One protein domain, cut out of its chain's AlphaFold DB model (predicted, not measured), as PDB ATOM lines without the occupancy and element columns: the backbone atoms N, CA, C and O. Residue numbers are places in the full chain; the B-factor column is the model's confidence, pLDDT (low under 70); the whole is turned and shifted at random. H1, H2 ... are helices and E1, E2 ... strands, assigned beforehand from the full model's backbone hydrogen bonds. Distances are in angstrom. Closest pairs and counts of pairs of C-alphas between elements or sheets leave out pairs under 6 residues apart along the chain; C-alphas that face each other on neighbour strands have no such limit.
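What this domain is: This is residues 661 to 711 and 735 to 860 of the 1269 residues of the protein "Hypothetical protein" of Symbiodinium sp. CCMP2592 (UniProt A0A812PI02). A twisted sheet of five strands makes the core, with helices H4, H5 and H6 over one face and the short H1 and H7 on the other. A thin arm, the strand pair E3 and E4 with residues 702 to 711, reaches out beyond H2 and, with the tail H8 at the far end, makes the longest axis. The printed part has 177 residues with eight named helices and seven named strands, in the order E1 E2 H1 H2 E3 E4 H3 E5 H4 E6 H5 H6 E7 H7 H8; the class is mixed, helices and strands. The large sheet, in the order E5, E2, E1, E6, E7, is mixed; the small one, E3 and E4, is antiparallel. The whole is compact, with a radius of gyration of the C-alphas of 17.2 A, and its outline, only just elongated, spans 60 by 39 by 37 A.

Where its parts are: Find C-alpha 664 at (23.038, -17.759, 29.874); E1 runs from there to residue 670, 20.3 A. Next along the chain look for E2, residues 674 to 681, 24.5 A; the other strands of the same sheet are E5, residues 758 to 764, E6, residues 797 to 802, and E7, residues 838 to 843. H4, residues 772 to 787, is 22.7 A long; H6, 819 to 835, is 24.2 A. H5 is residues 805 to 813, H1 684 to 691, H2 695 to 698, H3 749 to 752 and H7 852 to 855. E3 is residues 699 to 701 and E4 738 to 740. H8, residues 857 to 860, ends at C-alpha 860, (47.998, -10.459, 22.376).

How they stand to each other: In the hairpin E1 and E2, N 667 and O 678 are 2.9 A apart; between antiparallel E5 and E2, N 677 and O 761, 2.8 A. Parallel E1 and E6 have N 801 and O 666 at 2.8 A, parallel E6 and E7 N 798 and O 838 at 2.8 A. E6, H5, H6 and E7 form a strand-helix-strand unit, parallel neighbour strands joined through helices, and E5, H4 and E6 a split one, with E2 and E1 between; both crossovers are right-handed. H4 and H6 touch, Gly 777 to Ile 824 at 6.1 A between C-alphas, at a shallow tilt of 6 degrees, the same way. H5, the hub, touches H2, H6 and, only just with 3 pairs of C-alphas within 8 A, H4. H1 and H7 are on the face opposite H4. H3 and H8 are not on the sheet. Every O i to N i+4 pair is within hydrogen-bond range in H1, H4, H5 and H6. In the arm, N 739 and O 700 are 2.8 A apart.

The domain as a whole: The two C-alphas farthest apart, of Arg 710 and Ser 860, are 61.4 A apart. Residues 712 to 734 are not printed; C-alphas 711 and 735 are 16.4 A apart across the cut. Of the links that are printed whole, none is long. Mean pLDDT of the printed part is 77.5; look for values under 70 at, among others, residues 698 to 711, 735 to 741 and 852 to 860.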
ATOM      1  N   TRP A 661      13.213 -19.286  31.199       89.56
ATOM      2  CA  TRP A 661      14.380 -18.729  30.515       89.56
ATOM      3  C   TRP A 661      15.683 -19.245  31.123       89.56
ATOM      4  O   TRP A 661      15.808 -19.436  32.331       89.56
ATOM      5  N   THR A 662      16.689 -19.465  30.279       92.19
ATOM      6  CA  THR A 662      18.062 -19.654  30.757       92.19
ATOM      7  C   THR A 662      18.674 -18.311  31.157       92.19
ATOM      8  O   THR A 662      18.396 -17.296  30.527       92.19
ATOM      9  N   THR A 663      19.550 -18.303  32.160       93.19
ATOM     10  CA  THR A 663      20.336 -17.113  32.539       93.19
ATOM     11  C   THR A 663      21.498 -16.854  31.582       93.19
ATOM     12  O   THR A 663      22.037 -15.751  31.541       93.19
ATOM     13  N   ARG A 664      21.903 -17.861  30.795       93.69
ATOM     14  CA  ARG A 664      23.038 -17.759  29.874       93.69
ATOM     15  C   ARG A 664      22.621 -17.157  28.536       93.69
ATOM     16  O   ARG A 664      21.895 -17.789  27.771       93.69
ATOM     17  N   VAL A 665      23.171 -15.994  28.208       94.12
ATOM     18  CA  VAL A 665      22.966 -15.332  26.915       94.12
ATOM     19  C   VAL A 665      24.183 -15.559  26.025       94.12
ATOM     20  O   VAL A 665      25.324 -15.449  26.475       94.12
ATOM     21  N   THR A 666      23.952 -15.884  24.754       95.00
ATOM     22  CA  THR A 666      25.013 -16.111  23.760       95.00
ATOM     23  C   THR A 666      24.971 -15.027  22.689       95.00
ATOM     24  O   THR A 666      23.896 -14.702  22.206       95.00
ATOM     25  N   CYS A 667      26.121 -14.505  22.267       92.81
ATOM     26  CA  CYS A 667      26.233 -13.605  21.118       92.81
ATOM     27  C   CYS A 667      27.163 -14.216  20.067       92.81
ATOM     28  O   CYS A 667      28.187 -14.818  20.414       92.81
ATOM     29  N   THR A 668      26.799 -14.094  18.792       92.81
ATOM     30  CA  THR A 668      27.562 -14.662  17.673       92.81
ATOM     31  C   THR A 668      27.989 -13.593  16.684       92.81
ATOM     32  O   THR A 668      27.232 -12.664  16.419       92.81
ATOM     33  N   ASP A 669      29.165 -13.784  16.098       86.94
ATOM     34  CA  ASP A 669      29.666 -12.990  14.978       86.94
ATOM     35  C   ASP A 669      30.418 -13.886  13.983       86.94
ATOM     36  O   ASP A 669      30.959 -14.948  14.337       86.94
ATOM     37  N   ALA A 670      30.444 -13.469  12.722       84.38
ATOM     38  CA  ALA A 670      31.236 -14.091  11.681       84.38
ATOM     39  C   ALA A 670      31.893 -13.038  10.785       84.38
ATOM     40  O   ALA A 670      31.271 -12.108  10.294       84.38
ATOM     41  N   SER A 671      33.165 -13.269  10.482       80.50
ATOM     42  CA  SER A 671      33.938 -12.521   9.497       80.50
ATOM     43  C   SER A 671      34.199 -13.386   8.256       80.50
ATOM     44  O   SER A 671      33.935 -14.599   8.262       80.50
ATOM     45  N   PRO A 672      34.758 -12.816   7.173       74.38
ATOM     46  CA  PRO A 672      35.183 -13.606   6.023       74.38
ATOM     47  C   PRO A 672      36.164 -14.734   6.379       74.38
ATOM     48  O   PRO A 672      36.128 -15.781   5.729       74.38
ATOM     49  N   GLU A 673      36.986 -14.550   7.415       74.00
ATOM     50  CA  GLU A 673      38.087 -15.451   7.778       74.00
ATOM     51  C   GLU A 673      37.758 -16.389   8.945       74.00
ATOM     52  O   GLU A 673      38.232 -17.526   8.978       74.00
ATOM     53  N   GLY A 674      36.920 -15.956   9.886       79.06
ATOM     54  CA  GLY A 674      36.624 -16.729  11.090       79.06
ATOM     55  C   GLY A 674      35.305 -16.371  11.758       79.06
ATOM     56  O   GLY A 674      34.503 -15.608  11.229       79.06
ATOM     57  N   PHE A 675      35.069 -16.947  12.930       86.62
ATOM     58  CA  PHE A 675      33.851 -16.755  13.712       86.62
ATOM     59  C   PHE A 675      34.146 -16.613  15.201       86.62
ATOM     60  O   PHE A 675      35.122 -17.181  15.703       86.62
ATOM     61  N   GLY A 676      33.260 -15.904  15.898       86.38
ATOM     62  CA  GLY A 676      33.306 -15.675  17.336       86.38
ATOM     63  C   GLY A 676      31.973 -16.003  18.004       86.38
ATOM     64  O   GLY A 676      30.902 -15.707  17.484       86.38
ATOM     65  N   ILE A 677      32.049 -16.638  19.170       90.56
ATOM     66  CA  ILE A 677      30.921 -16.902  20.064       90.56
ATOM     67  C   ILE A 677      31.344 -16.449  21.457       90.56
ATOM     68  O   ILE A 677      32.351 -16.931  21.990       90.56
ATOM     69  N   VAL A 678      30.569 -15.549  22.051       91.50
ATOM     70  CA  VAL A 678      30.769 -15.042  23.415       91.50
ATOM     71  C   VAL A 678      29.520 -15.288  24.254       91.50
ATOM     72  O   VAL A 678      28.420 -15.427  23.719       91.50
ATOM     73  N   GLU A 679      29.688 -15.386  25.568       93.56
ATOM     74  CA  GLU A 679      28.605 -15.668  26.512       93.56
ATOM     75  C   GLU A 679      28.664 -14.732  27.723       93.56
ATOM     76  O   GLU A 679      29.739 -14.281  28.124       93.56
ATOM     77  N   CYS A 680      27.507 -14.450  28.313       93.75
ATOM     78  CA  CYS A 680      27.371 -13.788  29.609       93.75
ATOM     79  C   CYS A 680      26.222 -14.423  30.410       93.75
ATOM     80  O   CYS A 680      25.434 -15.205  29.867       93.75
ATOM     81  N   GLU A 681      26.143 -14.114  31.704       93.38
ATOM     82  CA  GLU A 681      25.023 -14.501  32.565       93.38
ATOM     83  C   GLU A 681      24.228 -13.261  32.976       93.38
ATOM     84  O   GLU A 681      24.811 -12.253  33.373       93.38
ATOM     85  N   LEU A 682      22.901 -13.349  32.883       92.31
ATOM     86  CA  LEU A 682      21.949 -12.313  33.283       92.31
ATOM     87  C   LEU A 682      20.869 -12.893  34.199       92.31
ATOM     88  O   LEU A 682      20.609 -14.099  34.191       92.31
ATOM     89  N   GLY A 683      20.207 -12.019  34.962       91.56
ATOM     90  CA  GLY A 683      19.015 -12.395  35.723       91.56
ATOM     91  C   GLY A 683      17.882 -12.845  34.794       91.56
ATOM     92  O   GLY A 683      17.735 -12.322  33.690       91.56
ATOM     93  N   VAL A 684      17.070 -13.806  35.241       88.44
ATOM     94  CA  VAL A 684      15.972 -14.391  34.444       88.44
ATOM     95  C   VAL A 684      15.004 -13.315  33.943       88.44
ATOM     96  O   VAL A 684      14.620 -13.351  32.776       88.44
ATOM     97  N   ASP A 685      14.682 -12.322  34.776       85.69
ATOM     98  CA  ASP A 685      13.775 -11.228  34.410       85.69
ATOM     99  C   ASP A 685      14.352 -10.337  33.305       85.69
ATOM    100  O   ASP A 685      13.648 -10.005  32.357       85.69
ATOM    101  N   GLN A 686      15.657 -10.045  33.350       88.44
ATOM    102  CA  GLN A 686      16.343  -9.290  32.294       88.44
ATOM    103  C   GLN A 686      16.367 -10.071  30.974       88.44
ATOM    104  O   GLN A 686      16.129  -9.509  29.905       88.44
ATOM    105  N   VAL A 687      16.628 -11.384  31.028       89.88
ATOM    106  CA  VAL A 687      16.580 -12.238  29.830       89.88
ATOM    107  C   VAL A 687      15.164 -12.286  29.264       89.88
ATOM    108  O   VAL A 687      15.000 -12.205  28.047       89.88
ATOM    109  N   LYS A 688      14.147 -12.396  30.123       87.12
ATOM    110  CA  LYS A 688      12.735 -12.407  29.733       87.12
ATOM    111  C   LYS A 688      12.324 -11.092  29.082       87.12
ATOM    112  O   LYS A 688      11.709 -11.117  28.017       87.12
ATOM    113  N   GLU A 689      12.691  -9.964  29.680       86.00
ATOM    114  CA  GLU A 689      12.393  -8.623  29.173       86.00
ATOM    115  C   GLU A 689      12.938  -8.420  27.755       86.00
ATOM    116  O   GLU A 689      12.219  -7.929  26.885       86.00
ATOM    117  N   ILE A 690      14.165  -8.884  27.497       87.62
ATOM    118  CA  ILE A 690      14.809  -8.802  26.181       87.62
ATOM    119  C   ILE A 690      14.239  -9.857  25.218       87.62
ATOM    120  O   ILE A 690      13.911  -9.561  24.068       87.62
ATOM    121  N   GLY A 691      14.140 -11.110  25.654       86.50
ATOM    122  CA  GLY A 691      13.883 -12.255  24.786       86.50
ATOM    123  C   GLY A 691      12.426 -12.443  24.362       86.50
ATOM    124  O   GLY A 691      12.189 -13.089  23.338       86.50
ATOM    125  N   ARG A 692      11.455 -11.900  25.111       83.81
ATOM    126  CA  ARG A 692      10.010 -12.014  24.803       83.81
ATOM    127  C   ARG A 692       9.595 -11.314  23.508       83.81
ATOM    128  O   ARG A 692       8.570 -11.644  22.921       83.81
ATOM    129  N   TRP A 693      10.393 -10.360  23.050       82.69
ATOM    130  CA  TRP A 693      10.150  -9.635  21.811       82.69
ATOM    131  C   TRP A 693      10.610 -10.438  20.595       82.69
ATOM    132  O   TRP A 693      11.734 -10.941  20.531       82.69
ATOM    133  N   ASN A 694       9.744 -10.529  19.589       80.94
ATOM    134  CA  ASN A 694      10.071 -11.119  18.298       80.94
ATOM    135  C   ASN A 694      10.622 -10.042  17.353       80.94
ATOM    136  O   ASN A 694       9.951  -9.042  17.140       80.94
ATOM    137  N   GLU A 695      11.765 -10.259  16.694       78.44
ATOM    138  CA  GLU A 695      12.333  -9.266  15.751       78.44
ATOM    139  C   GLU A 695      11.400  -8.893  14.586       78.44
ATOM    140  O   GLU A 695      11.565  -7.849  13.960       78.44
ATOM    141  N   ARG A 696      10.386  -9.715  14.285       74.06
ATOM    142  CA  ARG A 696       9.365  -9.376  13.280       74.06
ATOM    143  C   ARG A 696       8.399  -8.279  13.739       74.06
ATOM    144  O   ARG A 696       7.745  -7.694  12.892       74.06
ATOM    145  N   TRP A 697       8.304  -8.030  15.044       74.31
ATOM    146  CA  TRP A 697       7.413  -7.040  15.661       74.31
ATOM    147  C   TRP A 697       8.005  -5.627  15.708       74.31
ATOM    148  O   TRP A 697       7.341  -4.694  16.145       74.31
ATOM    149  N   ARG A 698       9.247  -5.473  15.240       67.56
ATOM    150  CA  ARG A 698       9.960  -4.197  15.099       67.56
ATOM    151  C   ARG A 698       9.265  -3.215  14.145       67.56
ATOM    152  O   ARG A 698       9.475  -2.013  14.249       67.56
ATOM    153  N   PHE A 699       8.456  -3.723  13.217       64.94
ATOM    154  CA  PHE A 699       7.745  -2.928  12.218       64.94
ATOM    155  C   PHE A 699       6.250  -3.253  12.276       64.94
ATOM    156  O   PHE A 699       5.880  -4.430  12.249       64.94
ATOM    157  N   LYS A 700       5.409  -2.220  12.338       59.81
ATOM    158  CA  LYS A 700       3.941  -2.292  12.265       59.81
ATOM    159  C   LYS A 700       3.470  -1.664  10.954       59.81
ATOM    160  O   LYS A 700       4.222  -0.930  10.318       59.81
ATOM    161  N   ARG A 701       2.251  -1.980  10.510       53.62
ATOM    162  CA  ARG A 701       1.622  -1.235   9.407       53.62
ATOM    163  C   ARG A 701       1.302   0.186   9.907       53.62
ATOM    164  O   ARG A 701       1.108   0.347  11.107       53.62
ATOM    165  N   LEU A 702       1.278   1.194   9.035       52.16
ATOM    166  CA  LEU A 702       0.823   2.539   9.416       52.16
ATOM    167  C   LEU A 702      -0.584   2.453  10.030       52.16
ATOM    168  O   LEU A 702      -1.439   1.784   9.433       52.16
ATOM    169  N   PRO A 703      -0.840   3.094  11.187       52.00
ATOM    170  CA  PRO A 703      -2.193   3.226  11.696       52.00
ATOM    171  C   PRO A 703      -3.025   4.063  10.722       52.00
ATOM    172  O   PRO A 703      -2.519   4.931  10.008       52.00
ATOM    173  N   VAL A 704      -4.321   3.774  10.670       48.00
ATOM    174  CA  VAL A 704      -5.227   4.333   9.656       48.00
ATOM    175  C   VAL A 704      -5.414   5.841   9.814       48.00
ATOM    176  O   VAL A 704      -5.590   6.552   8.832       48.00
ATOM    177  N   SER A 705      -5.308   6.353  11.038       47.25
ATOM    178  CA  SER A 705      -5.300   7.789  11.300       47.25
ATOM    179  C   SER A 705      -4.028   8.479  10.822       47.25
ATOM    180  O   SER A 705      -4.092   9.652  10.498       47.25
ATOM    181  N   GLU A 706      -2.896   7.786  10.680       44.72
ATOM    182  CA  GLU A 706      -1.670   8.331  10.067       44.72
ATOM    183  C   GLU A 706      -1.604   8.094   8.552       44.72
ATOM    184  O   GLU A 706      -0.698   8.570   7.856       44.72
ATOM    185  N   TRP A 707      -2.609   7.409   8.009       47.62
ATOM    186  CA  TRP A 707      -2.896   7.326   6.585       47.62
ATOM    187  C   TRP A 707      -3.456   8.669   6.092       47.62
ATOM    188  O   TRP A 707      -4.602   8.816   5.685       47.62
ATOM    189  N   ARG A 708      -2.592   9.689   6.113       46.31
ATOM    190  CA  ARG A 708      -2.899  11.066   5.709       46.31
ATOM    191  C   ARG A 708      -1.992  11.552   4.565       46.31
ATOM    192  O   ARG A 708      -1.213  12.494   4.744       46.31
ATOM    193  N   PRO A 709      -2.046  10.948   3.358       40.94
ATOM    194  CA  PRO A 709      -1.432  11.555   2.173       40.94
ATOM    195  C   PRO A 709      -2.110  12.885   1.816       40.94
ATOM    196  O   PRO A 709      -1.447  13.820   1.382       40.94
ATOM    197  N   ARG A 710      -3.427  12.969   2.050       38.59
ATOM    198  CA  ARG A 710      -4.286  14.086   1.644       38.59
ATOM    199  C   ARG A 710      -4.240  15.283   2.590       38.59
ATOM    200  O   ARG A 710      -4.276  16.409   2.114       38.59
ATOM    201  N   GLU A 711      -4.046  15.077   3.894       35.81
ATOM    202  CA  GLU A 711      -3.791  16.214   4.791       35.81
ATOM    203  C   GLU A 711      -2.464  16.898   4.471       35.81
ATOM    204  O   GLU A 711      -2.343  18.085   4.683       35.81
ATOM    205  N   ASN A 735       7.265   3.382   1.867       40.06
ATOM    206  CA  ASN A 735       7.267   4.178   3.100       40.06
ATOM    207  C   ASN A 735       5.871   4.674   3.546       40.06
ATOM    208  O   ASN A 735       5.787   5.364   4.554       40.06
ATOM    209  N   GLN A 736       4.797   4.363   2.812       45.25
ATOM    210  CA  GLN A 736       3.412   4.706   3.175       45.25
ATOM    211  C   GLN A 736       2.593   3.510   3.691       45.25
ATOM    212  O   GLN A 736       1.371   3.599   3.801       45.25
ATOM    213  N   GLU A 737       3.232   2.379   4.004       46.09
ATOM    214  CA  GLU A 737       2.518   1.212   4.535       46.09
ATOM    215  C   GLU A 737       2.995   0.754   5.910       46.09
ATOM    216  O   GLU A 737       2.211   0.117   6.595       46.09
ATOM    217  N   TYR A 738       4.222   1.047   6.345       51.38
ATOM    218  CA  TYR A 738       4.762   0.523   7.606       51.38
ATOM    219  C   TYR A 738       5.524   1.590   8.386       51.38
ATOM    220  O   TYR A 738       6.243   2.396   7.798       51.38
ATOM    221  N   VAL A 739       5.413   1.537   9.711       55.53
ATOM    222  CA  VAL A 739       6.150   2.365  10.672       55.53
ATOM    223  C   VAL A 739       6.958   1.505  11.628       55.53
ATOM    224  O   VAL A 739       6.709   0.305  11.800       55.53
ATOM    225  N   ALA A 740       7.972   2.122  12.231       59.41
ATOM    226  CA  ALA A 740       8.625   1.535  13.386       59.41
ATOM    227  C   ALA A 740       7.581   1.326  14.488       59.41
ATOM    228  O   ALA A 740       6.676   2.135  14.668       59.41
ATOM    229  N   ASN A 741       7.679   0.202  15.185       68.88
ATOM    230  CA  ASN A 741       6.899   0.005  16.390       68.88
ATOM    231  C   ASN A 741       7.600   0.742  17.533       68.88
ATOM    232  O   ASN A 741       8.602   0.236  18.038       68.88
ATOM    233  N   ASP A 742       7.093   1.907  17.928       70.50
ATOM    234  CA  ASP A 742       7.700   2.717  18.992       70.50
ATOM    235  C   ASP A 742       7.698   2.007  20.359       70.50
ATOM    236  O   ASP A 742       8.562   2.269  21.195       70.50
ATOM    237  N   ASP A 743       6.810   1.025  20.560       72.88
ATOM    238  CA  ASP A 743       6.784   0.189  21.765       72.88
ATOM    239  C   ASP A 743       7.872  -0.899  21.767       72.88
ATOM    240  O   ASP A 743       8.089  -1.569  22.782       72.88
ATOM    241  N   PHE A 744       8.536  -1.144  20.631       75.75
ATOM    242  CA  PHE A 744       9.507  -2.223  20.497       75.75
ATOM    243  C   PHE A 744      10.770  -1.941  21.319       75.75
ATOM    244  O   PHE A 744      11.564  -1.054  21.013       75.75
ATOM    245  N   VAL A 745      11.006  -2.765  22.340       81.31
ATOM    246  CA  VAL A 745      12.162  -2.593  23.229       81.31
ATOM    247  C   VAL A 745      13.432  -3.188  22.611       81.31
ATOM    248  O   VAL A 745      13.539  -4.403  22.379       81.31
ATOM    249  N   GLU A 746      14.427  -2.329  22.385       81.06
ATOM    250  CA  GLU A 746      15.769  -2.708  21.935       81.06
ATOM    251  C   GLU A 746      16.589  -3.434  23.003       81.06
ATOM    252  O   GLU A 746      16.369  -3.295  24.206       81.06
ATOM    253  N   VAL A 747      17.600  -4.186  22.560       83.06
ATOM    254  CA  VAL A 747      18.581  -4.772  23.481       83.06
ATOM    255  C   VAL A 747      19.393  -3.640  24.135       83.06
ATOM    256  O   VAL A 747      19.999  -2.843  23.414       83.06
ATOM    257  N   PRO A 748      19.471  -3.556  25.480       81.81
ATOM    258  CA  PRO A 748      20.151  -2.451  26.150       81.81
ATOM    259  C   PRO A 748      21.626  -2.331  25.752       81.81
ATOM    260  O   PRO A 748      22.402  -3.271  25.919       81.81
ATOM    261  N   PHE A 749      22.056  -1.144  25.317       73.38
ATOM    262  CA  PHE A 749      23.452  -0.894  24.929       73.38
ATOM    263  C   PHE A 749      24.446  -1.198  26.063       73.38
ATOM    264  O   PHE A 749      25.532  -1.717  25.824       73.38
ATOM    265  N   ALA A 750      24.069  -0.942  27.321       75.50
ATOM    266  CA  ALA A 750      24.901  -1.249  28.487       75.50
ATOM    267  C   ALA A 750      25.234  -2.748  28.617       75.50
ATOM    268  O   ALA A 750      26.269  -3.102  29.184       75.50
ATOM    269  N   LEU A 751      24.387  -3.635  28.078       83.38
ATOM    270  CA  LEU A 751      24.664  -5.067  28.026       83.38
ATOM    271  C   LEU A 751      25.792  -5.391  27.039       83.38
ATOM    272  O   LEU A 751      26.477  -6.389  27.221       83.38
ATOM    273  N   MET A 752      26.008  -4.565  26.013       82.31
ATOM    274  CA  MET A 752      26.963  -4.825  24.928       82.31
ATOM    275  C   MET A 752      28.423  -4.515  25.301       82.31
ATOM    276  O   MET A 752      29.328  -4.711  24.494       82.31
ATOM    277  N   GLN A 753      28.675  -4.056  26.532       78.25
ATOM    278  CA  GLN A 753      30.021  -3.766  27.029       78.25
ATOM    279  C   GLN A 753      30.896  -5.035  27.048       78.25
ATOM    280  O   GLN A 753      30.520  -6.003  27.717       78.25
ATOM    281  N   PRO A 754      32.059  -5.059  26.359       76.88
ATOM    282  CA  PRO A 754      32.901  -6.252  26.227       76.88
ATOM    283  C   PRO A 754      33.292  -6.916  27.553       76.88
ATOM    284  O   PRO A 754      33.468  -8.130  27.602       76.88
ATOM    285  N   GLU A 755      33.395  -6.147  28.638       81.56
ATOM    286  CA  GLU A 755      33.776  -6.609  29.977       81.56
ATOM    287  C   GLU A 755      32.752  -7.575  30.587       81.56
ATOM    288  O   GLU A 755      33.097  -8.379  31.451       81.56
ATOM    289  N   ARG A 756      31.496  -7.519  30.125       85.25
ATOM    290  CA  ARG A 756      30.411  -8.404  30.576       85.25
ATOM    291  C   ARG A 756      30.423  -9.767  29.888       85.25
ATOM    292  O   ARG A 756      29.711 -10.671  30.322       85.25
ATOM    293  N   TRP A 757      31.209  -9.926  28.824       89.94
ATOM    294  CA  TRP A 757      31.192 -11.106  27.967       89.94
ATOM    295  C   TRP A 757      32.510 -11.870  28.041       89.94
ATOM    296  O   TRP A 757      33.601 -11.301  28.003       89.94
ATOM    297  N   HIS A 758      32.422 -13.196  28.086       89.00
ATOM    298  CA  HIS A 758      33.583 -14.072  27.981       89.00
ATOM    299  C   HIS A 758      33.549 -14.860  26.672       89.00
ATOM    300  O   HIS A 758      32.495 -15.232  26.158       89.00
ATOM    301  N   THR A 759      34.724 -15.128  26.108       88.88
ATOM    302  CA  THR A 759      34.843 -15.857  24.844       88.88
ATOM    303  C   THR A 759      34.562 -17.342  25.044       88.88
ATOM    304  O   THR A 759      35.315 -18.042  25.714       88.88
ATOM    305  N   ALA A 760      33.493 -17.835  24.420       85.50
ATOM    306  CA  ALA A 760      33.070 -19.227  24.499       85.50
ATOM    307  C   ALA A 760      33.674 -20.092  23.383       85.50
ATOM    308  O   ALA A 760      33.960 -21.273  23.604       85.50
ATOM    309  N   LYS A 761      33.848 -19.536  22.174       84.12
ATOM    310  CA  LYS A 761      34.500 -20.218  21.046       84.12
ATOM    311  C   LYS A 761      34.951 -19.228  19.974       84.12
ATOM    312  O   LYS A 761      34.192 -18.343  19.605       84.12
ATOM    313  N   VAL A 762      36.133 -19.451  19.407       82.00
ATOM    314  CA  VAL A 762      36.625 -18.761  18.203       82.00
ATOM    315  C   VAL A 762      37.212 -19.802  17.252       82.00
ATOM    316  O   VAL A 762      37.709 -20.842  17.696       82.00
ATOM    317  N   GLY A 763      37.136 -19.564  15.947       77.75
ATOM    318  CA  GLY A 763      37.764 -20.431  14.954       77.75
ATOM    319  C   GLY A 763      37.857 -19.792  13.575       77.75
ATOM    320  O   GLY A 763      37.230 -18.772  13.315       77.75
ATOM    321  N   MET A 764      38.639 -20.419  12.696       78.69
ATOM    322  CA  MET A 764      38.801 -20.005  11.299       78.69
ATOM    323  C   MET A 764      37.923 -20.859  10.383       78.69
ATOM    324  O   MET A 764      37.745 -22.061  10.620       78.69
ATOM    325  N   TRP A 765      37.398 -20.252   9.323       73.38
ATOM    326  CA  TRP A 765      36.690 -20.976   8.275       73.38
ATOM    327  C   TRP A 765      37.682 -21.749   7.405       73.38
ATOM    328  O   TRP A 765      38.749 -21.254   7.061       73.38
ATOM    329  N   LYS A 766      37.323 -22.982   7.028       68.00
ATOM    330  CA  LYS A 766      38.085 -23.743   6.022       68.00
ATOM    331  C   LYS A 766      37.821 -23.236   4.606       68.00
ATOM    332  O   LYS A 766      38.698 -23.325   3.759       68.00
ATOM    333  N   ASP A 767      36.608 -22.746   4.379       68.81
ATOM    334  CA  ASP A 767      36.156 -22.160   3.127       68.81
ATOM    335  C   ASP A 767      35.803 -20.692   3.380       68.81
ATOM    336  O   ASP A 767      34.854 -20.373   4.099       68.81
ATOM    337  N   THR A 768      36.607 -19.793   2.824       75.56
ATOM    338  CA  THR A 768      36.420 -18.347   2.950       75.56
ATOM    339  C   THR A 768      35.601 -17.758   1.798       75.56
ATOM    340  O   THR A 768      35.292 -16.568   1.848       75.56
ATOM    341  N   SER A 769      35.170 -18.560   0.818       64.62
ATOM    342  CA  SER A 769      34.433 -18.095  -0.367       64.62
ATOM    343  C   SER A 769      32.926 -17.908  -0.146       64.62
ATOM    344  O   SER A 769      32.281 -17.182  -0.903       64.62
ATOM    345  N   GLU A 770      32.355 -18.510   0.906       74.12
ATOM    346  CA  GLU A 770      30.929 -18.366   1.220       74.12
ATOM    347  C   GLU A 770      30.545 -16.920   1.583       74.12
ATOM    348  O   GLU A 770      31.285 -16.205   2.270       74.12
ATOM    349  N   HIS A 771      29.337 -16.519   1.168       78.38
ATOM    350  CA  HIS A 771      28.755 -15.219   1.499       78.38
ATOM    351  C   HIS A 771      28.612 -15.035   3.017       78.38
ATOM    352  O   HIS A 771      28.283 -15.976   3.744       78.38
ATOM    353  N   ILE A 772      28.800 -13.800   3.492       78.88
ATOM    354  CA  ILE A 772      28.851 -13.477   4.925       78.88
ATOM    355  C   ILE A 772      27.594 -13.925   5.683       78.88
ATOM    356  O   ILE A 772      27.711 -14.574   6.715       78.88
ATOM    357  N   SER A 773      26.404 -13.746   5.101       75.56
ATOM    358  CA  SER A 773      25.135 -14.159   5.725       75.56
ATOM    359  C   SER A 773      25.025 -15.667   5.974       75.56
ATOM    360  O   SER A 773      24.373 -16.099   6.924       75.56
ATOM    361  N   LEU A 774      25.686 -16.491   5.152       80.50
ATOM    362  CA  LEU A 774      25.756 -17.935   5.385       80.50
ATOM    363  C   LEU A 774      26.754 -18.274   6.482       80.50
ATOM    364  O   LEU A 774      26.481 -19.167   7.283       80.50
ATOM    365  N   LYS A 775      27.869 -17.549   6.572       84.50
ATOM    366  CA  LYS A 775      28.845 -17.712   7.656       84.50
ATOM    367  C   LYS A 775      28.268 -17.299   9.008       84.50
ATOM    368  O   LYS A 775      28.446 -18.032   9.977       84.50
ATOM    369  N   GLU A 776      27.507 -16.209   9.063       85.19
ATOM    370  CA  GLU A 776      26.745 -15.792  10.248       85.19
ATOM    371  C   GLU A 776      25.721 -16.872  10.634       85.19
ATOM    372  O   GLU A 776      25.694 -17.330  11.777       85.19
ATOM    373  N   GLY A 777      24.968 -17.399   9.658       87.44
ATOM    374  CA  GLY A 777      24.066 -18.536   9.866       87.44
ATOM    375  C   GLY A 777      24.778 -19.798  10.370       87.44
ATOM    376  O   GLY A 777      24.296 -20.477  11.275       87.44
ATOM    377  N   ARG A 778      25.966 -20.121   9.847       90.50
ATOM    378  CA  ARG A 778      26.784 -21.253  10.315       90.50
ATOM    379  C   ARG A 778      27.327 -21.022  11.724       90.50
ATOM    380  O   ARG A 778      27.352 -21.970  12.510       90.50
ATOM    381  N   CYS A 779      27.739 -19.799  12.055       92.12
ATOM    382  CA  CYS A 779      28.166 -19.424  13.402       92.12
ATOM    383  C   CYS A 779      27.019 -19.610  14.406       92.12
ATOM    384  O   CYS A 779      27.197 -20.255  15.442       92.12
ATOM    385  N   PHE A 780      25.812 -19.188  14.028       93.75
ATOM    386  CA  PHE A 780      24.592 -19.428  14.790       93.75
ATOM    387  C   PHE A 780      24.345 -20.929  15.038       93.75
ATOM    388  O   PHE A 780      24.122 -21.353  16.173       93.75
ATOM    389  N   ILE A 781      24.488 -21.783  14.015       93.94
ATOM    390  CA  ILE A 781      24.392 -23.246  14.188       93.94
ATOM    391  C   ILE A 781      25.492 -23.795  15.109       93.94
ATOM    392  O   ILE A 781      25.233 -24.704  15.900       93.94
ATOM    393  N   LEU A 782      26.717 -23.264  15.054       90.75
ATOM    394  CA  LEU A 782      27.794 -23.666  15.965       90.75
ATOM    395  C   LEU A 782      27.481 -23.308  17.424       90.75
ATOM    396  O   LEU A 782      27.781 -24.119  18.307       90.75
ATOM    397  N   ALA A 783      26.856 -22.154  17.672       91.31
ATOM    398  CA  ALA A 783      26.372 -21.762  18.993       91.31
ATOM    399  C   ALA A 783      25.279 -22.718  19.491       91.31
ATOM    400  O   ALA A 783      25.404 -23.274  20.582       91.31
ATOM    401  N   LEU A 784      24.281 -23.030  18.656       91.62
ATOM    402  CA  LEU A 784      23.231 -23.995  19.003       91.62
ATOM    403  C   LEU A 784      23.781 -25.387  19.314       91.62
ATOM    404  O   LEU A 784      23.383 -26.003  20.300       91.62
ATOM    405  N   ARG A 785      24.739 -25.881  18.522       89.94
ATOM    406  CA  ARG A 785      25.402 -27.169  18.786       89.94
ATOM    407  C   ARG A 785      26.155 -27.166  20.112       89.94
ATOM    408  O   ARG A 785      26.238 -28.212  20.744       89.94
ATOM    409  N   ARG A 786      26.719 -26.026  20.528       89.00
ATOM    410  CA  ARG A 786      27.381 -25.882  21.831       89.00
ATOM    411  C   ARG A 786      26.358 -25.910  22.966       89.00
ATOM    412  O   ARG A 786      26.531 -26.709  23.881       89.00
ATOM    413  N   LEU A 787      25.290 -25.115  22.870       88.69
ATOM    414  CA  LEU A 787      24.206 -25.091  23.861       88.69
ATOM    415  C   LEU A 787      23.567 -26.475  24.033       88.69
ATOM    416  O   LEU A 787      23.336 -26.913  25.153       88.69
ATOM    417  N   ALA A 788      23.374 -27.207  22.936       87.62
ATOM    418  CA  ALA A 788      22.778 -28.541  22.924       87.62
ATOM    419  C   ALA A 788      23.604 -29.639  23.615       87.62
ATOM    420  O   ALA A 788      23.075 -30.715  23.900       87.62
ATOM    421  N   ARG A 789      24.889 -29.387  23.891       81.56
ATOM    422  CA  ARG A 789      25.753 -30.300  24.661       81.56
ATOM    423  C   ARG A 789      25.592 -30.127  26.168       81.56
ATOM    424  O   ARG A 789      26.040 -30.987  26.916       81.56
ATOM    425  N   ASP A 790      24.996 -29.024  26.601       83.50
ATOM    426  CA  ASP A 790      24.790 -28.709  28.005       83.50
ATOM    427  C   ASP A 790      23.361 -29.088  28.408       83.50
ATOM    428  O   ASP A 790      22.389 -28.436  28.019       83.50
ATOM    429  N   SER A 791      23.232 -30.156  29.196       79.19
ATOM    430  CA  SER A 791      21.937 -30.668  29.652       79.19
ATOM    431  C   SER A 791      21.140 -29.637  30.458       79.19
ATOM    432  O   SER A 791      19.913 -29.693  30.442       79.19
ATOM    433  N   LYS A 792      21.796 -28.638  31.073       83.88
ATOM    434  CA  LYS A 792      21.133 -27.557  31.826       83.88
ATOM    435  C   LYS A 792      20.310 -26.608  30.950       83.88
ATOM    436  O   LYS A 792      19.515 -25.836  31.481       83.88
ATOM    437  N   GLN A 793      20.520 -26.632  29.632       85.12
ATOM    438  CA  GLN A 793      19.778 -25.797  28.681       85.12
ATOM    439  C   GLN A 793      18.501 -26.464  28.168       85.12
ATOM    440  O   GLN A 793      17.675 -25.802  27.543       85.12
ATOM    441  N   ARG A 794      18.338 -27.771  28.397       83.56
ATOM    442  CA  ARG A 794      17.162 -28.517  27.945       83.56
ATOM    443  C   ARG A 794      15.918 -28.031  28.676       83.56
ATOM    444  O   ARG A 794      15.981 -27.700  29.856       83.56
ATOM    445  N   GLY A 795      14.794 -27.976  27.971       79.06
ATOM    446  CA  GLY A 795      13.533 -27.489  28.521       79.06
ATOM    447  C   GLY A 795      13.531 -25.992  28.836       79.06
ATOM    448  O   GLY A 795      12.672 -25.558  29.591       79.06
ATOM    449  N   LYS A 796      14.465 -25.196  28.284       87.12
ATOM    450  CA  LYS A 796      14.540 -23.741  28.511       87.12
ATOM    451  C   LYS A 796      14.336 -22.924  27.235       87.12
ATOM    452  O   LYS A 796      14.483 -23.428  26.116       87.12
ATOM    453  N   LYS A 797      13.981 -21.650  27.400       89.25
ATOM    454  CA  LYS A 797      14.066 -20.608  26.368       89.25
ATOM    455  C   LYS A 797      15.497 -20.053  26.371       89.25
ATOM    456  O   LYS A 797      16.018 -19.719  27.434       89.25
ATOM    457  N   VAL A 798      16.142 -19.996  25.205       91.88
ATOM    458  CA  VAL A 798      17.538 -19.553  25.043       91.88
ATOM    459  C   VAL A 798      17.605 -18.290  24.190       91.88
ATOM    460  O   VAL A 798      17.145 -18.288  23.046       91.88
ATOM    461  N   LEU A 799      18.170 -17.221  24.752       94.38
ATOM    462  CA  LEU A 799      18.373 -15.939  24.075       94.38
ATOM    463  C   LEU A 799      19.723 -15.940  23.345       94.38
ATOM    464  O   LEU A 799      20.766 -16.187  23.958       94.38
ATOM    465  N   ILE A 800      19.699 -15.658  22.041       95.06
ATOM    466  CA  ILE A 800      20.904 -15.536  21.214       95.06
ATOM    467  C   ILE A 800      20.902 -14.186  20.508       95.06
ATOM    468  O   ILE A 800      19.941 -13.842  19.829       95.06
ATOM    469  N   LEU A 801      21.986 -13.434  20.641       93.56
ATOM    470  CA  LEU A 801      22.181 -12.158  19.971       93.56
ATOM    471  C   LEU A 801      22.932 -12.367  18.652       93.56
ATOM    472  O   LEU A 801      23.936 -13.086  18.599       93.56
ATOM    473  N   VAL A 802      22.416 -11.758  17.586       87.69
ATOM    474  CA  VAL A 802      22.979 -11.793  16.229       87.69
ATOM    475  C   VAL A 802      23.012 -10.384  15.660       87.69
ATOM    476  O   VAL A 802      22.173  -9.563  16.009       87.69
ATOM    477  N   ASP A 803      23.922 -10.103  14.741       79.06
ATOM    478  CA  ASP A 803      24.046  -8.780  14.125       79.06
ATOM    479  C   ASP A 803      23.521  -8.700  12.688       79.06
ATOM    480  O   ASP A 803      23.382  -7.619  12.114       79.06
ATOM    481  N   ASN A 804      23.093  -9.835  12.135       79.00
ATOM    482  CA  ASN A 804      22.339  -9.886  10.893       79.00
ATOM    483  C   ASN A 804      20.828  -9.953  11.159       79.00
ATOM    484  O   ASN A 804      20.281 -11.005  11.510       79.00
ATOM    485  N   LEU A 805      20.137  -8.832  10.928       75.44
ATOM    486  CA  LEU A 805      18.690  -8.710  11.121       75.44
ATOM    487  C   LEU A 805      17.898  -9.691  10.243       75.44
ATOM    488  O   LEU A 805      16.944 -10.310  10.711       75.44
ATOM    489  N   ALA A 806      18.311  -9.894   8.988       72.31
ATOM    490  CA  ALA A 806      17.640 -10.817   8.075       72.31
ATOM    491  C   ALA A 806      17.738 -12.272   8.566       72.31
ATOM    492  O   ALA A 806      16.758 -13.018   8.495       72.31
ATOM    493  N   LEU A 807      18.888 -12.667   9.125       77.44
ATOM    494  CA  LEU A 807      19.058 -13.966   9.778       77.44
ATOM    495  C   LEU A 807      18.165 -14.077  11.024       77.44
ATOM    496  O   LEU A 807      17.449 -15.070  11.168       77.44
ATOM    497  N   GLY A 808      18.150 -13.053  11.887       76.12
ATOM    498  CA  GLY A 808      17.292 -13.005  13.077       76.12
ATOM    499  C   GLY A 808      15.801 -13.148  12.742       76.12
ATOM    500  O   GLY A 808      15.089 -13.944  13.366       76.12
ATOM    501  N   MET A 809      15.339 -12.470  11.687       77.62
ATOM    502  CA  MET A 809      13.973 -12.592  11.168       77.62
ATOM    503  C   MET A 809      13.693 -13.980  10.576       77.62
ATOM    504  O   MET A 809      12.636 -14.556  10.844       77.62
ATOM    505  N   ALA A 810      14.622 -14.542   9.794       76.50
ATOM    506  CA  ALA A 810      14.464 -15.859   9.173       76.50
ATOM    507  C   ALA A 810      14.358 -16.981  10.216       76.50
ATOM    508  O   ALA A 810      13.460 -17.821  10.121       76.50
ATOM    509  N   ILE A 811      15.210 -16.961  11.246       82.69
ATOM    510  CA  ILE A 811      15.165 -17.922  12.355       82.69
ATOM    511  C   ILE A 811      13.886 -17.748  13.181       82.69
ATOM    512  O   ILE A 811      13.220 -18.739  13.485       82.69
ATOM    513  N   SER A 812      13.486 -16.505  13.477       79.19
ATOM    514  CA  SER A 812      12.224 -16.210  14.173       79.19
ATOM    515  C   SER A 812      11.005 -16.744  13.415       79.19
ATOM    516  O   SER A 812      10.091 -17.318  14.013       79.19
ATOM    517  N   LYS A 813      11.006 -16.600  12.082       77.44
ATOM    518  CA  LYS A 813       9.970 -17.116  11.174       77.44
ATOM    519  C   LYS A 813      10.044 -18.639  11.002       77.44
ATOM    520  O   LYS A 813       9.024 -19.268  10.738       77.44
ATOM    521  N   GLY A 814      11.233 -19.230  11.126       74.44
ATOM    522  CA  GLY A 814      11.500 -20.655  10.910       74.44
ATOM    523  C   GLY A 814      11.572 -21.087   9.438       74.44
ATOM    524  O   GLY A 814      11.623 -22.284   9.166       74.44
ATOM    525  N   ARG A 815      11.565 -20.145   8.483       76.31
ATOM    526  CA  ARG A 815      11.668 -20.409   7.035       76.31
ATOM    527  C   ARG A 815      12.255 -19.212   6.287       76.31
ATOM    528  O   ARG A 815      12.035 -18.070   6.687       76.31
ATOM    529  N   ALA A 816      12.903 -19.476   5.155       73.25
ATOM    530  CA  ALA A 816      13.440 -18.467   4.246       73.25
ATOM    531  C   ALA A 816      13.147 -18.830   2.783       73.25
ATOM    532  O   ALA A 816      12.955 -20.000   2.466       73.25
ATOM    533  N   HIS A 817      13.096 -17.815   1.913       65.88
ATOM    534  CA  HIS A 817      12.976 -18.010   0.463       65.88
ATOM    535  C   HIS A 817      14.314 -18.433  -0.159       65.88
ATOM    536  O   HIS A 817      14.349 -19.246  -1.076       65.88
ATOM    537  N   ASP A 818      15.428 -17.895   0.350       76.94
ATOM    538  CA  ASP A 818      16.754 -18.382  -0.020       76.94
ATOM    539  C   ASP A 818      16.964 -19.799   0.531       76.94
ATOM    540  O   ASP A 818      16.821 -20.048   1.732       76.94
ATOM    541  N   PHE A 819      17.314 -20.726  -0.360       79.81
ATOM    542  CA  PHE A 819      17.464 -22.137  -0.018       79.81
ATOM    543  C   PHE A 819      18.579 -22.382   1.010       79.81
ATOM    544  O   PHE A 819      18.437 -23.235   1.885       79.81
ATOM    545  N   HIS A 820      19.678 -21.628   0.958       82.31
ATOM    546  CA  HIS A 820      20.804 -21.830   1.867       82.31
ATOM    547  C   HIS A 820      20.467 -21.351   3.286       82.31
ATOM    548  O   HIS A 820      20.738 -22.059   4.256       82.31
ATOM    549  N   ILE A 821      19.791 -20.209   3.428       82.69
ATOM    550  CA  ILE A 821      19.266 -19.751   4.727       82.69
ATOM    551  C   ILE A 821      18.141 -20.672   5.223       82.69
ATOM    552  O   ILE A 821      18.049 -20.947   6.423       82.69
ATOM    553  N   LEU A 822      17.317 -21.229   4.329       82.88
ATOM    554  CA  LEU A 822      16.322 -22.241   4.694       82.88
ATOM    555  C   LEU A 822      16.989 -23.489   5.291       82.88
ATOM    556  O   LEU A 822      16.515 -24.011   6.301       82.88
ATOM    557  N   ARG A 823      18.124 -23.931   4.732       91.56
ATOM    558  CA  ARG A 823      18.925 -25.025   5.301       91.56
ATOM    559  C   ARG A 823      19.435 -24.703   6.707       91.56
ATOM    560  O   ARG A 823      19.383 -25.583   7.566       91.56
ATOM    561  N   ILE A 824      19.848 -23.461   6.973       89.19
ATOM    562  CA  ILE A 824      20.195 -23.006   8.331       89.19
ATOM    563  C   ILE A 824      18.971 -23.089   9.260       89.19
ATOM    564  O   ILE A 824      19.073 -23.641  10.354       89.19
ATOM    565  N   CYS A 825      17.793 -22.635   8.820       86.31
ATOM    566  CA  CYS A 825      16.557 -22.733   9.612       86.31
ATOM    567  C   CYS A 825      16.207 -24.192   9.956       86.31
ATOM    568  O   CYS A 825      15.869 -24.501  11.098       86.31
ATOM    569  N   GLN A 826      16.338 -25.107   8.990       86.31
ATOM    570  CA  GLN A 826      16.085 -26.539   9.181       86.31
ATOM    571  C   GLN A 826      17.086 -27.174  10.162       86.31
ATOM    572  O   GLN A 826      16.692 -27.954  11.027       86.31
ATOM    573  N   GLN A 827      18.366 -26.797  10.099       90.81
ATOM    574  CA  GLN A 827      19.372 -27.231  11.074       90.81
ATOM    575  C   GLN A 827      19.082 -26.710  12.483       90.81
ATOM    576  O   GLN A 827      19.160 -27.475  13.445       90.81
ATOM    577  N   ALA A 828      18.718 -25.431  12.609       90.19
ATOM    578  CA  ALA A 828      18.337 -24.834  13.883       90.19
ATOM    579  C   ALA A 828      17.109 -25.535  14.481       90.19
ATOM    580  O   ALA A 828      17.105 -25.850  15.671       90.19
ATOM    581  N   ALA A 829      16.105 -25.848  13.654       87.62
ATOM    582  CA  ALA A 829      14.920 -26.598  14.061       87.62
ATOM    583  C   ALA A 829      15.271 -28.015  14.541       87.62
ATOM    584  O   ALA A 829      14.843 -28.408  15.624       87.62
ATOM    585  N   ALA A 830      16.106 -28.751  13.799       87.75
ATOM    586  CA  ALA A 830      16.535 -30.094  14.189       87.75
ATOM    587  C   ALA A 830      17.269 -30.102  15.541       87.75
ATOM    588  O   ALA A 830      16.962 -30.930  16.398       87.75
ATOM    589  N   ILE A 831      18.198 -29.161  15.763       88.94
ATOM    590  CA  ILE A 831      18.907 -29.041  17.047       88.94
ATOM    591  C   ILE A 831      17.938 -28.663  18.171       88.94
ATOM    592  O   ILE A 831      17.991 -29.277  19.231       88.94
ATOM    593  N   SER A 832      17.057 -27.688  17.940       87.69
ATOM    594  CA  SER A 832      16.101 -27.221  18.952       87.69
ATOM    595  C   SER A 832      15.161 -28.342  19.395       87.69
ATOM    596  O   SER A 832      14.965 -28.533  20.589       87.69
ATOM    597  N   LEU A 833      14.636 -29.128  18.447       84.06
ATOM    598  CA  LEU A 833      13.780 -30.284  18.731       84.06
ATOM    599  C   LEU A 833      14.538 -31.380  19.491       84.06
ATOM    600  O   LEU A 833      14.049 -31.879  20.503       84.06
ATOM    601  N   ALA A 834      15.748 -31.724  19.038       84.25
ATOM    602  CA  ALA A 834      16.558 -32.766  19.665       84.25
ATOM    603  C   ALA A 834      16.985 -32.391  21.095       84.25
ATOM    604  O   ALA A 834      16.884 -33.205  22.009       84.25
ATOM    605  N   ALA A 835      17.438 -31.154  21.302       83.75
ATOM    606  CA  ALA A 835      17.909 -30.658  22.593       83.75
ATOM    607  C   ALA A 835      16.796 -30.065  23.476       83.75
ATOM    608  O   ALA A 835      17.062 -29.647  24.596       83.75
ATOM    609  N   ASP A 836      15.556 -30.031  22.987       82.19
ATOM    610  CA  ASP A 836      14.382 -29.522  23.691       82.19
ATOM    611  C   ASP A 836      14.510 -28.093  24.245       82.19
ATOM    612  O   ASP A 836      13.989 -27.782  25.312       82.19
ATOM    613  N   PHE A 837      15.163 -27.178  23.535       85.12
ATOM    614  CA  PHE A 837      15.158 -25.758  23.904       85.12
ATOM    615  C   PHE A 837      14.453 -24.908  22.852       85.12
ATOM    616  O   PHE A 837      14.314 -25.295  21.690       85.12
ATOM    617  N   PHE A 838      13.992 -23.732  23.270       85.69
ATOM    618  CA  PHE A 838      13.341 -22.784  22.381       85.69
ATOM    619  C   PHE A 838      14.249 -21.586  22.121       85.69
ATOM    620  O   PHE A 838      14.568 -20.832  23.033       85.69
ATOM    621  N   VAL A 839      14.679 -21.436  20.870       88.75
ATOM    622  CA  VAL A 839      15.634 -20.406  20.457       88.75
ATOM    623  C   VAL A 839      14.939 -19.079  20.177       88.75
ATOM    624  O   VAL A 839      13.990 -19.025  19.392       88.75
ATOM    625  N   ARG A 840      15.456 -18.008  20.783       90.06
ATOM    626  CA  ARG A 840      14.985 -16.629  20.642       90.06
ATOM    627  C   ARG A 840      16.129 -15.744  20.147       90.06
ATOM    628  O   ARG A 840      16.969 -15.353  20.954       90.06
ATOM    629  N   PRO A 841      16.216 -15.482  18.830       90.50
ATOM    630  CA  PRO A 841      17.205 -14.556  18.311       90.50
ATOM    631  C   PRO A 841      16.757 -13.108  18.560       90.50
ATOM    632  O   PRO A 841      15.605 -12.770  18.290       90.50
ATOM    633  N   ARG A 842      17.669 -12.254  19.025       90.38
ATOM    634  CA  ARG A 842      17.505 -10.793  19.042       90.38
ATOM    635  C   ARG A 842      18.625 -10.154  18.234       90.38
ATOM    636  O   ARG A 842      19.752 -10.652  18.232       90.38
ATOM    637  N   TRP A 843      18.298  -9.090  17.520       87.75
ATOM    638  CA  TRP A 843      19.256  -8.357  16.713       87.75
ATOM    639  C   TRP A 843      19.986  -7.309  17.557       87.75
ATOM    640  O   TRP A 843      19.384  -6.681  18.428       87.75
ATOM    641  N   VAL A 844      21.276  -7.123  17.289       79.38
ATOM    642  CA  VAL A 844      22.096  -6.030  17.823       79.38
ATOM    643  C   VAL A 844      22.911  -5.398  16.691       79.38
ATOM    644  O   VAL A 844      23.298  -6.107  15.765       79.38
ATOM    645  N   PRO A 845      23.222  -4.096  16.734       71.12
ATOM    646  CA  PRO A 845      24.088  -3.494  15.726       71.12
ATOM    647  C   PRO A 845      25.495  -4.121  15.734       71.12
ATOM    648  O   PRO A 845      26.078  -4.345  16.799       71.12
ATOM    649  N   SER A 846      26.068  -4.388  14.555       66.06
ATOM    650  CA  SER A 846      27.390  -5.030  14.433       66.06
ATOM    651  C   SER A 846      28.495  -4.256  15.161       66.06
ATOM    652  O   SER A 846      29.419  -4.851  15.704       66.06
ATOM    653  N   GLU A 847      28.419  -2.925  15.203       65.50
ATOM    654  CA  GLU A 847      29.414  -2.051  15.834       65.50
ATOM    655  C   GLU A 847      29.546  -2.239  17.350       65.50
ATOM    656  O   GLU A 847      30.610  -1.952  17.906       65.50
ATOM    657  N   VAL A 848      28.488  -2.724  17.997       70.25
ATOM    658  CA  VAL A 848      28.436  -2.978  19.441       70.25
ATOM    659  C   VAL A 848      28.466  -4.468  19.752       70.25
ATOM    660  O   VAL A 848      28.400  -4.842  20.914       70.25
ATOM    661  N   ASN A 849      28.580  -5.333  18.741       79.31
ATOM    662  CA  ASN A 849      28.571  -6.774  18.940       79.31
ATOM    663  C   ASN A 849      29.813  -7.214  19.754       79.31
ATOM    664  O   ASN A 849      30.943  -7.115  19.264       79.31
ATOM    665  N   PRO A 850      29.647  -7.751  20.978       81.69
ATOM    666  CA  PRO A 850      30.772  -8.150  21.826       81.69
ATOM    667  C   PRO A 850      31.560  -9.345  21.260       81.69
ATOM    668  O   PRO A 850      32.700  -9.583  21.671       81.69
ATOM    669  N   ALA A 851      30.992 -10.098  20.311       80.25
ATOM    670  CA  ALA A 851      31.670 -11.218  19.660       80.25
ATOM    671  C   ALA A 851      32.773 -10.781  18.674       80.25
ATOM    672  O   ALA A 851      33.700 -11.563  18.444       80.25
ATOM    673  N   ASP A 852      32.744  -9.533  18.189       65.94
ATOM    674  CA  ASP A 852      33.752  -8.961  17.277       65.94
ATOM    675  C   ASP A 852      35.134  -8.836  17.965       65.94
ATOM    676  O   ASP A 852      36.189  -9.151  17.407       65.94
ATOM    677  N   GLY A 853      35.155  -8.492  19.262       53.75
ATOM    678  CA  GLY A 853      36.390  -8.357  20.052       53.75
ATOM    679  C   GLY A 853      37.170  -9.668  20.251       53.75
ATOM    680  O   GLY A 853      38.393  -9.647  20.437       53.75
ATOM    681  N   GLY A 854      36.499 -10.823  20.160       42.34
ATOM    682  CA  GLY A 854      37.113 -12.150  20.301       42.34
ATOM    683  C   GLY A 854      38.119 -12.486  19.194       42.34
ATOM    684  O   GLY A 854      39.056 -13.251  19.427       42.34
ATOM    685  N   LEU A 855      37.991 -11.858  18.019       43.03
ATOM    686  CA  LEU A 855      38.914 -12.026  16.890       43.03
ATOM    687  C   LEU A 855      40.261 -11.301  17.108       43.03
ATOM    688  O   LEU A 855      41.259 -11.671  16.491       43.03
ATOM    689  N   LYS A 856      40.333 -10.320  18.027       38.94
ATOM    690  CA  LYS A 856      41.553  -9.535  18.319       38.94
ATOM    691  C   LYS A 856      42.450 -10.159  19.409       38.94
ATOM    692  O   LYS A 856      43.662  -9.939  19.402       38.94
ATOM    693  N   ARG A 857      41.906 -10.984  20.318       37.53
ATOM    694  CA  ARG A 857      42.623 -11.478  21.520       37.53
ATOM    695  C   ARG A 857      43.749 -12.490  21.234       37.53
ATOM    696  O   ARG A 857      44.732 -12.532  21.972       37.53
ATOM    697  N   ASN A 858      43.678 -13.218  20.115       34.09
ATOM    698  CA  ASN A 858      44.729 -14.162  19.697       34.09
ATOM    699  C   ASN A 858      46.025 -13.492  19.201       34.09
ATOM    700  O   ASN A 858      47.037 -14.176  19.061       34.09
ATOM    701  N   ARG A 859      46.041 -12.169  18.964       34.50
ATOM    702  CA  ARG A 859      47.302 -11.450  18.704       34.50
ATOM    703  C   ARG A 859      48.068 -11.125  19.991       34.50
ATOM    704  O   ARG A 859      49.291 -11.136  19.962       34.50
ATOM    705  N   SER A 860      47.379 -10.912  21.116       32.06
ATOM    706  CA  SER A 860      47.998 -10.459  22.376       32.06
ATOM    707  C   SER A 860      48.431 -11.572  23.341       32.06
ATOM    708  O   SER A 860      49.232 -11.319  24.237       32.06
TER     709      SER A 860